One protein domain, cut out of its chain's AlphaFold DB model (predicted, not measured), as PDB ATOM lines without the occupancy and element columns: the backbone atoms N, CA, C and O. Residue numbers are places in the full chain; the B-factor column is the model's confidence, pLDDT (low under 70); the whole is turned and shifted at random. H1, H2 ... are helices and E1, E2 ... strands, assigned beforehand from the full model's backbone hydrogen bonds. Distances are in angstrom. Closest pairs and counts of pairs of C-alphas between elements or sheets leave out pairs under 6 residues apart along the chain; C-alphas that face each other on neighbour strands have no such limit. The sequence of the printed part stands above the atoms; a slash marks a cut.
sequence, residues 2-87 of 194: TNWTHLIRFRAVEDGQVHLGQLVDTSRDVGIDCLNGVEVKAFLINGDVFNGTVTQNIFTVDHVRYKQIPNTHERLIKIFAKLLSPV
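AT A GLANCE: This is residues 2 to 87 of the 194 residues of the protein "FAA_hydrolase domain-containing protein" of Fusarium oxysporum f. sp. lycopersici (strain 4287 / CBS 123668 / FGSC 9935 / NRRL 34936) (UniProt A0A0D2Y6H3). A strongly twisted sheet of four strands, E1 to E4, makes the body, and the hairpin of E5 and E6 sticks out from it as a thin arm that makes the length. The short helix H1 sits off the sheet, and after the arm the backbone folds back so that residues 83 to 84 pair with E1. The printed part has 86 residues, under half of them in named elements, in the order E1, E2, H1, E3, E4, E5, E6; the class is mostly strand. The antiparallel sheets run E1, E2, E3, E4 and E5, E6. The whole is only just loose, close to compact, with a radius of gyration of the C-alphas of 14.4 A and spans of 50 by 25 by 22 A.

HOW THE PARTS SIT: E1, residues 7 to 11, forms a hairpin with E2, residues 18 to 23, at 138 degrees between directions; N 8 and O 21 are 2.8 A apart, within hydrogen-bond range. Residues 9 to 10 of E1 also pair antiparallel with residues 83 to 84. H1, residues 30 to 35, is only just not on the sheet, with 4 pairs of C-alphas within 10 A; its O i to N i+4 pairs are within hydrogen-bond range. E3, residues 41 to 46, is antiparallel to E2 at 116 degrees, with N 43 and O 22 at 2.8 A. E4, residues 53 to 60, bends by 82 degrees at residue 56 and forms a hairpin with E3, with N 44 and O 57 at 2.8 A. E5, residues 65 to 68, and E6, residues 76 to 79, form a hairpin, with N 77 and O 67 at 2.8 A; E4 and E5 are apart.

IN THESE COORDINATES: E1 begins at C-alpha 7 (248.232, 266.205, 377.761). E2 spans 14.9 A, E3 15.8 A and E4 18.0 A. E6 ends at C-alpha 79 (262.995, 284.029, 379.742).

THE WHOLE: The C-alphas farthest apart, of Asn 51 and His 73, are 50.6 A apart. The printed part has no cut and no long link. In this model, residue 2 and residues 66 to 81 are under 70 in pLDDT.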
ATOM      1  N   THR A   2     241.201 257.737 381.291       58.97
ATOM      2  CA  THR A   2     241.674 259.123 381.213       58.97
ATOM      3  C   THR A   2     240.918 259.857 380.109       58.97
ATOM      4  O   THR A   2     240.838 259.360 378.990       58.97
ATOM      5  N   ASN A   3     240.349 261.022 380.424       77.06
ATOM      6  CA  ASN A   3     239.490 261.785 379.504       77.06
ATOM      7  C   ASN A   3     240.229 262.897 378.743       77.06
ATOM      8  O   ASN A   3     239.592 263.703 378.066       77.06
ATOM      9  N   TRP A   4     241.551 262.986 378.875       86.50
ATOM     10  CA  TRP A   4     242.338 263.972 378.146       86.50
ATOM     11  C   TRP A   4     242.766 263.433 376.773       86.50
ATOM     12  O   TRP A   4     243.005 262.241 376.603       86.50
ATOM     13  N   THR A   5     242.882 264.325 375.795       84.94
ATOM     14  CA  THR A   5     243.362 264.060 374.431       84.94
ATOM     15  C   THR A   5     244.684 264.773 374.136       84.94
ATOM     16  O   THR A   5     245.455 264.288 373.318       84.94
ATOM     17  N   HIS A   6     244.972 265.887 374.822       87.88
ATOM     18  CA  HIS A   6     246.155 266.729 374.589       87.88
ATOM     19  C   HIS A   6     246.843 267.067 375.914       87.88
ATOM     20  O   HIS A   6     246.723 268.180 376.428       87.88
ATOM     21  N   LEU A   7     247.517 266.072 376.494       91.12
ATOM     22  CA  LEU A   7     248.232 266.205 377.761       91.12
ATOM     23  C   LEU A   7     249.444 267.131 377.618       91.12
ATOM     24  O   LEU A   7     250.332 266.886 376.804       91.12
ATOM     25  N   ILE A   8     249.528 268.121 378.498       93.81
ATOM     26  CA  ILE A   8     250.721 268.932 378.712       93.81
ATOM     27  C   ILE A   8     251.124 268.902 380.184       93.81
ATOM     28  O   ILE A   8     250.281 268.833 381.081       93.81
ATOM     29  N   ARG A   9     252.429 268.997 380.436       94.56
ATOM     30  CA  ARG A   9     252.977 269.301 381.757       94.56
ATOM     31  C   ARG A   9     253.655 270.655 381.675       94.56
ATOM     32  O   ARG A   9     254.508 270.863 380.816       94.56
ATOM     33  N   PHE A  10     253.265 271.582 382.534       94.69
ATOM     34  CA  PHE A  10     253.666 272.976 382.397       94.69
ATOM     35  C   PHE A  10     253.847 273.642 383.749       94.69
ATOM     36  O   PHE A  10     253.274 273.212 384.747       94.69
ATOM     37  N   ARG A  11     254.644 274.710 383.781       94.25
ATOM     38  CA  ARG A  11     254.630 275.648 384.901       94.25
ATOM     39  C   ARG A  11     253.509 276.666 384.698       94.25
ATOM     40  O   ARG A  11     253.416 277.230 383.611       94.25
ATOM     41  N   ALA A  12     252.689 276.902 385.714       94.31
ATOM     42  CA  ALA A  12     251.609 277.875 385.646       94.31
ATOM     43  C   ALA A  12     252.063 279.283 386.041       94.31
ATOM     44  O   ALA A  12     252.946 279.458 386.886       94.31
ATOM     45  N   VAL A  13     251.444 280.294 385.433       92.81
ATOM     46  CA  VAL A  13     251.699 281.708 385.744       92.81
ATOM     47  C   VAL A  13     251.090 282.092 387.093       92.81
ATOM     48  O   VAL A  13     251.669 282.901 387.813       92.81
ATOM     49  N   GLU A  14     249.940 281.509 387.426       93.94
ATOM     50  CA  GLU A  14     249.112 281.851 388.580       93.94
ATOM     51  C   GLU A  14     249.819 281.593 389.915       93.94
ATOM     52  O   GLU A  14     249.778 282.434 390.809       93.94
ATOM     53  N   ASP A  15     250.483 280.445 390.048       94.81
ATOM     54  CA  ASP A  15     251.122 280.012 391.297       94.81
ATOM     55  C   ASP A  15     252.618 279.690 391.143       94.81
ATOM     56  O   ASP A  15     253.312 279.422 392.127       94.81
ATOM     57  N   GLY A  16     253.142 279.723 389.915       91.19
ATOM     58  CA  GLY A  16     254.529 279.380 389.623       91.19
ATOM     59  C   GLY A  16     254.866 277.897 389.809       91.19
ATOM     60  O   GLY A  16     256.059 277.567 389.770       91.19
ATOM     61  N   GLN A  17     253.870 277.030 390.007       93.44
ATOM     62  CA  GLN A  17     254.023 275.595 390.246       93.44
ATOM     63  C   GLN A  17     253.867 274.784 388.961       93.44
ATOM     64  O   GLN A  17     253.434 275.288 387.926       93.44
ATOM     65  N   VAL A  18     254.276 273.515 389.015       94.88
ATOM     66  CA  VAL A  18     254.146 272.580 387.893       94.88
ATOM     67  C   VAL A  18     252.827 271.829 387.988       94.88
ATOM     68  O   VAL A  18     252.537 271.220 389.012       94.88
ATOM     69  N   HIS A  19     252.092 271.800 386.881       95.56
ATOM     70  CA  HIS A  19     250.792 271.154 386.759       95.56
ATOM     71  C   HIS A  19     250.726 270.240 385.538       95.56
ATOM     72  O   HIS A  19     251.489 270.388 384.577       95.56
ATOM     73  N   LEU A  20     249.784 269.300 385.580       95.69
ATOM     74  CA  LEU A  20     249.293 268.599 384.399       95.69
ATOM     75  C   LEU A  20     248.047 269.313 383.890       95.69
ATOM     76  O   LEU A  20     247.224 269.784 384.676       95.69
ATOM     77  N   GLY A  21     247.877 269.360 382.576       95.19
ATOM     78  CA  GLY A  21     246.672 269.919 381.994       95.19
ATOM     79  C   GLY A  21     246.389 269.439 380.590       95.19
ATOM     80  O   GLY A  21     247.187 268.741 379.968       95.19
ATOM     81  N   GLN A  22     245.223 269.837 380.111       94.19
ATOM     82  CA  GLN A  22     244.809 269.711 378.727       94.19
ATOM     83  C   GLN A  22     244.594 271.099 378.146       94.19
ATOM     84  O   GLN A  22     243.951 271.930 378.783       94.19
ATOM     85  N   LEU A  23     245.072 271.340 376.926       94.19
ATOM     86  CA  LEU A  23     244.810 272.595 376.222       94.19
ATOM     87  C   LEU A  23     243.308 272.894 376.146       94.19
ATOM     88  O   LEU A  23     242.508 272.016 375.827       94.19
ATOM     89  N   VAL A  24     242.936 274.146 376.424       95.56
ATOM     90  CA  VAL A  24     241.551 274.611 376.243       95.56
ATOM     91  C   VAL A  24     241.184 274.604 374.758       95.56
ATOM     92  O   VAL A  24     240.092 274.176 374.397       95.56
ATOM     93  N   ASP A  25     242.114 275.032 373.906       94.00
ATOM     94  CA  ASP A  25     242.005 274.941 372.452       94.00
ATOM     95  C   ASP A  25     243.026 273.927 371.928       94.00
ATOM     96  O   ASP A  25     244.224 274.198 371.846       94.00
ATOM     97  N   THR A  26     242.538 272.734 371.594       90.12
ATOM     98  CA  THR A  26     243.359 271.610 371.132       90.12
ATOM     99  C   THR A  26     243.760 271.714 369.662       90.12
ATOM    100  O   THR A  26     244.451 270.833 369.165       90.12
ATOM    101  N   SER A  27     243.318 272.749 368.936       90.56
ATOM    102  CA  SER A  27     243.724 272.969 367.540       90.56
ATOM    103  C   SER A  27     245.082 273.669 367.408       90.56
ATOM    104  O   SER A  27     245.627 273.771 366.308       90.56
ATOM    105  N   ARG A  28     245.632 274.150 368.528       90.88
ATOM    106  CA  ARG A  28     246.821 274.997 368.580       90.88
ATOM    107  C   ARG A  28     248.091 274.198 368.840       90.88
ATOM    108  O   ARG A  28     248.090 273.227 369.593       90.88
ATOM    109  N   ASP A  29     249.202 274.675 368.287       92.50
ATOM    110  CA  ASP A  29     250.532 274.183 368.633       92.50
ATOM    111  C   ASP A  29     251.057 274.938 369.859       92.50
ATOM    112  O   ASP A  29     251.584 276.049 369.761       92.50
ATOM    113  N   VAL A  30     250.916 274.313 371.028       91.50
ATOM    114  CA  VAL A  30     251.340 274.896 372.306       91.50
ATOM    115  C   VAL A  30     252.815 275.288 372.329       91.50
ATOM    116  O   VAL A  30     253.168 276.269 372.982       91.50
ATOM    117  N   GLY A  31     253.685 274.560 371.630       90.25
ATOM    118  CA  GLY A  31     255.111 274.856 371.627       90.25
ATOM    119  C   GLY A  31     255.439 276.124 370.854       90.25
ATOM    120  O   GLY A  31     256.174 276.973 371.361       90.25
ATOM    121  N   ILE A  32     254.838 276.289 369.672       90.25
ATOM    122  CA  ILE A  32     254.968 277.514 368.871       90.25
ATOM    123  C   ILE A  32     254.323 278.706 369.578       90.25
ATOM    124  O   ILE A  32     254.929 279.775 369.647       90.25
ATOM    125  N   ASP A  33     253.132 278.532 370.149       92.19
ATOM    126  CA  ASP A  33     252.469 279.598 370.901       92.19
ATOM    127  C   ASP A  33     253.316 280.057 372.092       92.19
ATOM    128  O   ASP A  33     253.546 281.256 372.272       92.19
ATOM    129  N   CYS A  34     253.857 279.107 372.862       89.50
ATOM    130  CA  CYS A  34     254.744 279.409 373.980       89.50
ATOM    131  C   CYS A  34     256.026 280.119 373.527       89.50
ATOM    132  O   CYS A  34     256.504 281.010 374.233       89.50
ATOM    133  N   LEU A  35     256.588 279.746 372.373       85.62
ATOM    134  CA  LEU A  35     257.767 280.402 371.803       85.62
ATOM    135  C   LEU A  35     257.469 281.850 371.391       85.62
ATOM    136  O   LEU A  35     258.286 282.738 371.644       85.62
ATOM    137  N   ASN A  36     256.305 282.081 370.784       87.88
ATOM    138  CA  ASN A  36     255.878 283.383 370.275       87.88
ATOM    139  C   ASN A  36     255.302 284.305 371.360       87.88
ATOM    140  O   ASN A  36     254.910 285.432 371.061       87.88
ATOM    141  N   GLY A  37     255.251 283.850 372.616       87.19
ATOM    142  CA  GLY A  37     254.689 284.615 373.728       87.19
ATOM    143  C   GLY A  37     253.170 284.775 373.644       87.19
ATOM    144  O   GLY A  37     252.616 285.715 374.210       87.19
ATOM    145  N   VAL A  38     252.498 283.880 372.920       90.31
ATOM    146  CA  VAL A  38     251.041 283.850 372.857       90.31
ATOM    147  C   VAL A  38     250.515 283.205 374.135       90.31
ATOM    148  O   VAL A  38     251.038 282.194 374.601       90.31
ATOM    149  N   GLU A  39     249.478 283.801 374.721       92.12
ATOM    150  CA  GLU A  39     248.845 283.252 375.917       92.12
ATOM    151  C   GLU A  39     248.213 281.888 375.608       92.12
ATOM    152  O   GLU A  39     247.346 281.771 374.740       92.12
ATOM    153  N   VAL A  40     248.632 280.861 376.350       94.12
ATOM    154  CA  VAL A  40     248.081 279.505 376.262       94.12
ATOM    155  C   VAL A  40     247.380 279.162 377.568       94.12
ATOM    156  O   VAL A  40     247.947 279.322 378.650       94.12
ATOM    157  N   LYS A  41     246.155 278.642 377.461       96.25
ATOM    158  CA  LYS A  41     245.344 278.194 378.597       96.25
ATOM    159  C   LYS A  41     245.153 276.688 378.584       96.25
ATOM    160  O   LYS A  41     244.944 276.091 377.524       96.25
ATOM    161  N   ALA A  42     245.154 276.090 379.768       96.94
ATOM    162  CA  ALA A  42     244.920 274.669 379.951       96.94
ATOM    163  C   ALA A  42     243.964 274.398 381.115       96.94
ATOM    164  O   ALA A  42     244.072 275.003 382.180       96.94
ATOM    165  N   PHE A  43     243.047 273.455 380.911       97.44
ATOM    166  CA  PHE A  43     242.289 272.839 381.988       97.44
ATOM    167  C   PHE A  43     243.229 271.995 382.844       97.44
ATOM    168  O   PHE A  43     243.953 271.154 382.307       97.44
ATOM    169  N   LEU A  44     243.207 272.173 384.163       97.06
ATOM    170  CA  LEU A  44     244.004 271.355 385.069       97.06
ATOM    171  C   LEU A  44     243.547 269.902 385.035       97.06
ATOM    172  O   LEU A  44     242.349 269.614 385.017       97.06
ATOM    173  N   ILE A  45     244.511 268.993 385.102       95.88
ATOM    174  CA  ILE A  45     244.287 267.571 385.324       95.88
ATOM    175  C   ILE A  45     244.620 267.268 386.783       95.88
ATOM    176  O   ILE A  45     245.743 267.498 387.227       95.88
ATOM    177  N   ASN A  46     243.647 266.737 387.523       94.00
ATOM    178  CA  ASN A  46     243.866 266.235 388.878       94.00
ATOM    179  C   ASN A  46     244.253 264.751 388.829       94.00
ATOM    180  O   ASN A  46     243.572 263.968 388.162       94.00
ATOM    181  N   GLY A  47     245.313 264.367 389.541       90.81
ATOM    182  CA  GLY A  47     245.898 263.025 389.522       90.81
ATOM    183  C   GLY A  47     247.228 262.978 388.768       90.81
ATOM    184  O   GLY A  47     248.007 263.928 388.801       90.81
ATOM    185  N   ASP A  48     247.496 261.856 388.100       88.75
ATOM    186  CA  ASP A  48     248.731 261.623 387.347       88.75
ATOM    187  C   ASP A  48     248.474 261.436 385.842       88.75
ATOM    188  O   ASP A  48     247.347 261.527 385.348       88.75
ATOM    189  N   VAL A  49     249.540 261.167 385.089       88.75
ATOM    190  CA  VAL A  49     249.477 260.962 383.637       88.75
ATOM    191  C   VAL A  49     248.748 259.676 383.222       88.75
ATOM    192  O   VAL A  49     248.447 259.521 382.047       88.75
ATOM    193  N   PHE A  50     248.454 258.753 384.140       87.25
ATOM    194  CA  PHE A  50     247.831 257.455 383.846       87.25
ATOM    195  C   PHE A  50     246.363 257.383 384.271       87.25
ATOM    196  O   PHE A  50     245.583 256.665 383.652       87.25
ATOM    197  N   ASN A  51     245.985 258.119 385.316       87.88
ATOM    198  CA  ASN A  51     244.670 258.061 385.960       87.88
ATOM    199  C   ASN A  51     244.028 259.445 386.142       87.88
ATOM    200  O   ASN A  51     242.974 259.566 386.766       87.88
ATOM    201  N   GLY A  52     244.662 260.498 385.623       90.19
ATOM    202  CA  GLY A  52     244.216 261.872 385.802       90.19
ATOM    203  C   GLY A  52     242.864 262.188 385.157       90.19
ATOM    204  O   GLY A  52     242.494 261.647 384.110       90.19
ATOM    205  N   THR A  53     242.140 263.122 385.775       93.69
ATOM    206  CA  THR A  53     240.842 263.623 385.301       93.69
ATOM    207  C   THR A  53     240.923 265.115 384.997       93.69
ATOM    208  O   THR A  53     241.403 265.892 385.822       93.69
ATOM    209  N   VAL A  54     240.438 265.516 383.818       95.38
ATOM    210  CA  VAL A  54     240.345 266.927 383.414       95.38
ATOM    211  C   VAL A  54     239.307 267.635 384.286       95.38
ATOM    212  O   VAL A  54     238.174 267.175 384.415       95.38
ATOM    213  N   THR A  55     239.703 268.749 384.888       95.38
ATOM    214  CA  THR A  55     238.856 269.602 385.728       95.38
ATOM    215  C   THR A  55     238.333 270.804 384.934       95.38
ATOM    216  O   THR A  55     238.695 271.007 383.779       95.38
ATOM    217  N   GLN A  56     237.497 271.635 385.561       95.38
ATOM    218  CA  GLN A  56     237.049 272.912 384.988       95.38
ATOM    219  C   GLN A  56     237.984 274.088 385.319       95.38
ATOM    220  O   GLN A  56     237.772 275.193 384.823       95.38
ATOM    221  N   ASN A  57     239.012 273.873 386.146       96.94
ATOM    222  CA  ASN A  57     239.945 274.926 386.538       96.94
ATOM    223  C   ASN A  57     240.889 275.231 385.377       96.94
ATOM    224  O   ASN A  57     241.532 274.320 384.861       96.94
ATOM    225  N   ILE A  58     240.989 276.500 384.986       97.69
ATOM    226  CA  ILE A  58     241.820 276.941 383.861       97.69
ATOM    227  C   ILE A  58     243.032 277.694 384.393       97.69
ATOM    228  O   ILE A  58     242.878 278.634 385.167       97.69
ATOM    229  N   PHE A  59     244.215 277.261 383.969       97.31
ATOM    230  CA  PHE A  59     245.501 277.857 384.317       97.31
ATOM    231  C   PHE A  59     246.228 278.299 383.045       97.31
ATOM    232  O   PHE A  59     245.991 277.776 381.950       97.31
ATOM    233  N   THR A  60     247.125 279.264 383.198       95.62
ATOM    234  CA  THR A  60     247.891 279.874 382.118       95.62
ATOM    235  C   THR A  60     249.279 279.266 382.068       95.62
ATOM    236  O   THR A  60     250.009 279.234 383.061       95.62
ATOM    237  N   VAL A  61     249.669 278.800 380.887       93.50
ATOM    238  CA  VAL A  61     250.988 278.216 380.652       93.50
ATOM    239  C   VAL A  61     252.052 279.317 380.640       93.50
ATOM    240  O   VAL A  61     251.922 280.328 379.939       93.50
ATOM    241  N   ASP A  62     253.124 279.114 381.412       89.81
ATOM    242  CA  ASP A  62     254.303 279.983 381.411       89.81
ATOM    243  C   ASP A  62     255.007 279.900 380.045       89.81
ATOM    244  O   ASP A  62     255.532 278.852 379.653       89.81
ATOM    245  N   HIS A  63     254.989 281.012 379.311       82.56
ATOM    246  CA  HIS A  63     255.503 281.158 377.948       82.56
ATOM    247  C   HIS A  63     256.769 282.021 377.920       82.56
ATOM    248  O   HIS A  63     257.166 282.611 378.926       82.56
ATOM    249  N   VAL A  64     257.418 282.109 376.755       76.00
ATOM    250  CA  VAL A  64     258.613 282.935 376.600       76.00
ATOM    251  C   VAL A  64     258.252 284.393 376.849       76.00
ATOM    252  O   VAL A  64     257.357 284.940 376.211       76.00
ATOM    253  N   ARG A  65     258.982 285.043 377.754       72.44
ATOM    254  CA  ARG A  65     258.835 286.477 378.020       72.44
ATOM    255  C   ARG A  65     260.157 287.184 377.824       72.44
ATOM    256  O   ARG A  65     261.221 286.647 378.118       72.44
ATOM    257  N   TYR A  66     260.076 288.421 377.366       68.81
ATOM    258  CA  TYR A  66     261.227 289.290 377.198       68.81
ATOM    259  C   TYR A  66     261.232 290.325 378.317       68.81
ATOM    260  O   TYR A  66     260.288 291.100 378.452       68.81
ATOM    261  N   LYS A  67     262.284 290.334 379.142       62.53
ATOM    262  CA  LYS A  67     262.448 291.334 380.203       62.53
ATOM    263  C   LYS A  67     263.487 292.366 379.789       62.53
ATOM    264  O   LYS A  67     264.609 292.000 379.452       62.53
ATOM    265  N   GLN A  68     263.133 293.648 379.851       62.88
ATOM    266  CA  GLN A  68     264.093 294.731 379.644       62.88
ATOM    267  C   GLN A  68     265.123 294.742 380.777       62.88
ATOM    268  O   GLN A  68     264.762 294.651 381.954       62.88
ATOM    269  N   ILE A  69     266.402 294.839 380.420       64.81
ATOM    270  CA  ILE A  69     267.469 295.064 381.394       64.81
ATOM    271  C   ILE A  69     267.364 296.526 381.861       64.81
ATOM    272  O   ILE A  69     267.396 297.435 381.025       64.81
ATOM    273  N   PRO A  70     267.206 296.784 383.172       63.41
ATOM    274  CA  PRO A  70     267.196 298.147 383.688       63.41
ATOM    275  C   PRO A  70     268.501 298.872 383.331       63.41
ATOM    276  O   PRO A  70     269.582 298.320 383.515       63.41
ATOM    277  N   ASN A  71     268.395 300.124 382.879       67.88
ATOM    278  CA  ASN A  71     269.521 301.030 382.599       67.88
ATOM    279  C   ASN A  71     270.430 300.664 381.405       67.88
ATOM    280  O   ASN A  71     271.557 301.151 381.328       67.88
ATOM    281  N   THR A  72     269.955 299.877 380.436       61.97
ATOM    282  CA  THR A  72     270.669 299.628 379.167       61.97
ATOM    283  C   THR A  72     269.781 299.921 377.957       61.97
ATOM    284  O   THR A  72     268.606 299.561 377.956       61.97
ATOM    285  N   HIS A  73     270.342 300.542 376.911       61.56
ATOM    286  CA  HIS A  73     269.616 300.866 375.670       61.56
ATOM    287  C   HIS A  73     269.322 299.634 374.789       61.56
ATOM    288  O   HIS A  73     268.466 299.713 373.916       61.56
ATOM    289  N   GLU A  74     269.954 298.481 375.045       57.44
ATOM    290  CA  GLU A  74     269.682 297.226 374.339       57.44
ATOM    291  C   GLU A  74     269.831 295.981 375.224       57.44
ATOM    292  O   GLU A  74     270.598 295.966 376.189       57.44
ATOM    293  N   ARG A  75     269.144 294.923 374.758       54.59
ATOM    294  CA  ARG A  75     269.043 293.521 375.207       54.59
ATOM    295  C   ARG A  75     267.896 293.232 376.174       54.59
ATOM    296  O   ARG A  75     267.976 293.403 377.384       54.59
ATOM    297  N   LEU A  76     266.813 292.717 375.596       58.53
ATOM    298  CA  LEU A  76     265.809 291.946 376.318       58.53
ATOM    299  C   LEU A  76     266.434 290.611 376.755       58.53
ATOM    300  O   LEU A  76     267.028 289.912 375.935       58.53
ATOM    301  N   ILE A  77     266.274 290.226 378.021       59.38
ATOM    302  CA  ILE A  77     266.562 288.857 378.462       59.38
ATOM    303  C   ILE A  77     265.382 287.988 378.040       59.38
ATOM    304  O   ILE A  77     264.250 288.226 378.472       59.38
ATOM    305  N   LYS A  78     265.653 286.977 377.211       67.44
ATOM    306  CA  LYS A  78     264.691 285.927 376.874       67.44
ATOM    307  C   LYS A  78     264.556 284.981 378.070       67.44
ATOM    308  O   LYS A  78     265.506 284.297 378.441       67.44
ATOM    309  N   ILE A  79     263.384 284.971 378.690       66.19
ATOM    310  CA  ILE A  79     262.995 284.029 379.742       66.19
ATOM    311  C   ILE A  79     262.264 282.885 379.049       66.19
ATOM    312  O   ILE A  79     261.303 283.134 378.327       66.19
ATOM    313  N   PHE A  80     262.726 281.650 379.227       66.81
ATOM    314  CA  PHE A  80     262.161 280.497 378.526       66.81
ATOM    315  C   PHE A  80     260.803 280.079 379.091       66.81
ATOM    316  O   PHE A  80     260.629 280.010 380.310       66.81
ATOM    317  N   ALA A  81     259.888 279.727 378.183       69.12
ATOM    318  CA  ALA A  81     258.689 278.964 378.503       69.12
ATOM    319  C   ALA A  81     259.065 277.653 379.204       69.12
ATOM    320  O   ALA A  81     260.074 277.031 378.863       69.12
ATOM    321  N   LYS A  82     258.236 277.195 380.144       76.56
ATOM    322  CA  LYS A  82     258.438 275.908 380.826       76.56
ATOM    323  C   LYS A  82     257.317 274.935 380.485       76.56
ATOM    324  O   LYS A  82     256.577 274.491 381.363       76.56
ATOM    325  N   LEU A  83     257.233 274.576 379.205       87.81
ATOM    326  CA  LEU A  83     256.686 273.275 378.831       87.81
ATOM    327  C   LEU A  83     257.682 272.204 379.270       87.81
ATOM    328  O   LEU A  83     258.885 272.318 379.046       87.81
ATOM    329  N   LEU A  84     257.179 271.187 379.949       90.12
ATOM    330  CA  LEU A  84     257.968 270.100 380.506       90.12
ATOM    331  C   LEU A  84     257.578 268.798 379.811       90.12
ATOM    332  O   LEU A  84     256.475 268.668 379.280       90.12
ATOM    333  N   SER A  85     258.470 267.805 379.872       88.81
ATOM    334  CA  SER A  85     258.119 266.430 379.503       88.81
ATOM    335  C   SER A  85     256.802 266.036 380.189       88.81
ATOM    336  O   SER A  85     256.721 266.220 381.412       88.81
ATOM    337  N   PRO A  86     255.808 265.495 379.450       86.50
ATOM    338  CA  PRO A  86     254.525 265.085 380.015       86.50
ATOM    339  C   PRO A  86     254.685 264.127 381.198       86.50
ATOM    340  O   PRO A  86     253.969 264.246 382.186       86.50
ATOM    341  N   VAL A  87     255.682 263.238 381.130       88.75
ATOM    342  CA  VAL A  87     256.064 262.319 382.209       88.75
ATOM    343  C   VAL A  87     257.252 262.903 382.979       88.75
ATOM    344  O   VAL A  87     258.236 263.347 382.375       88.75
TER     345      VAL A  87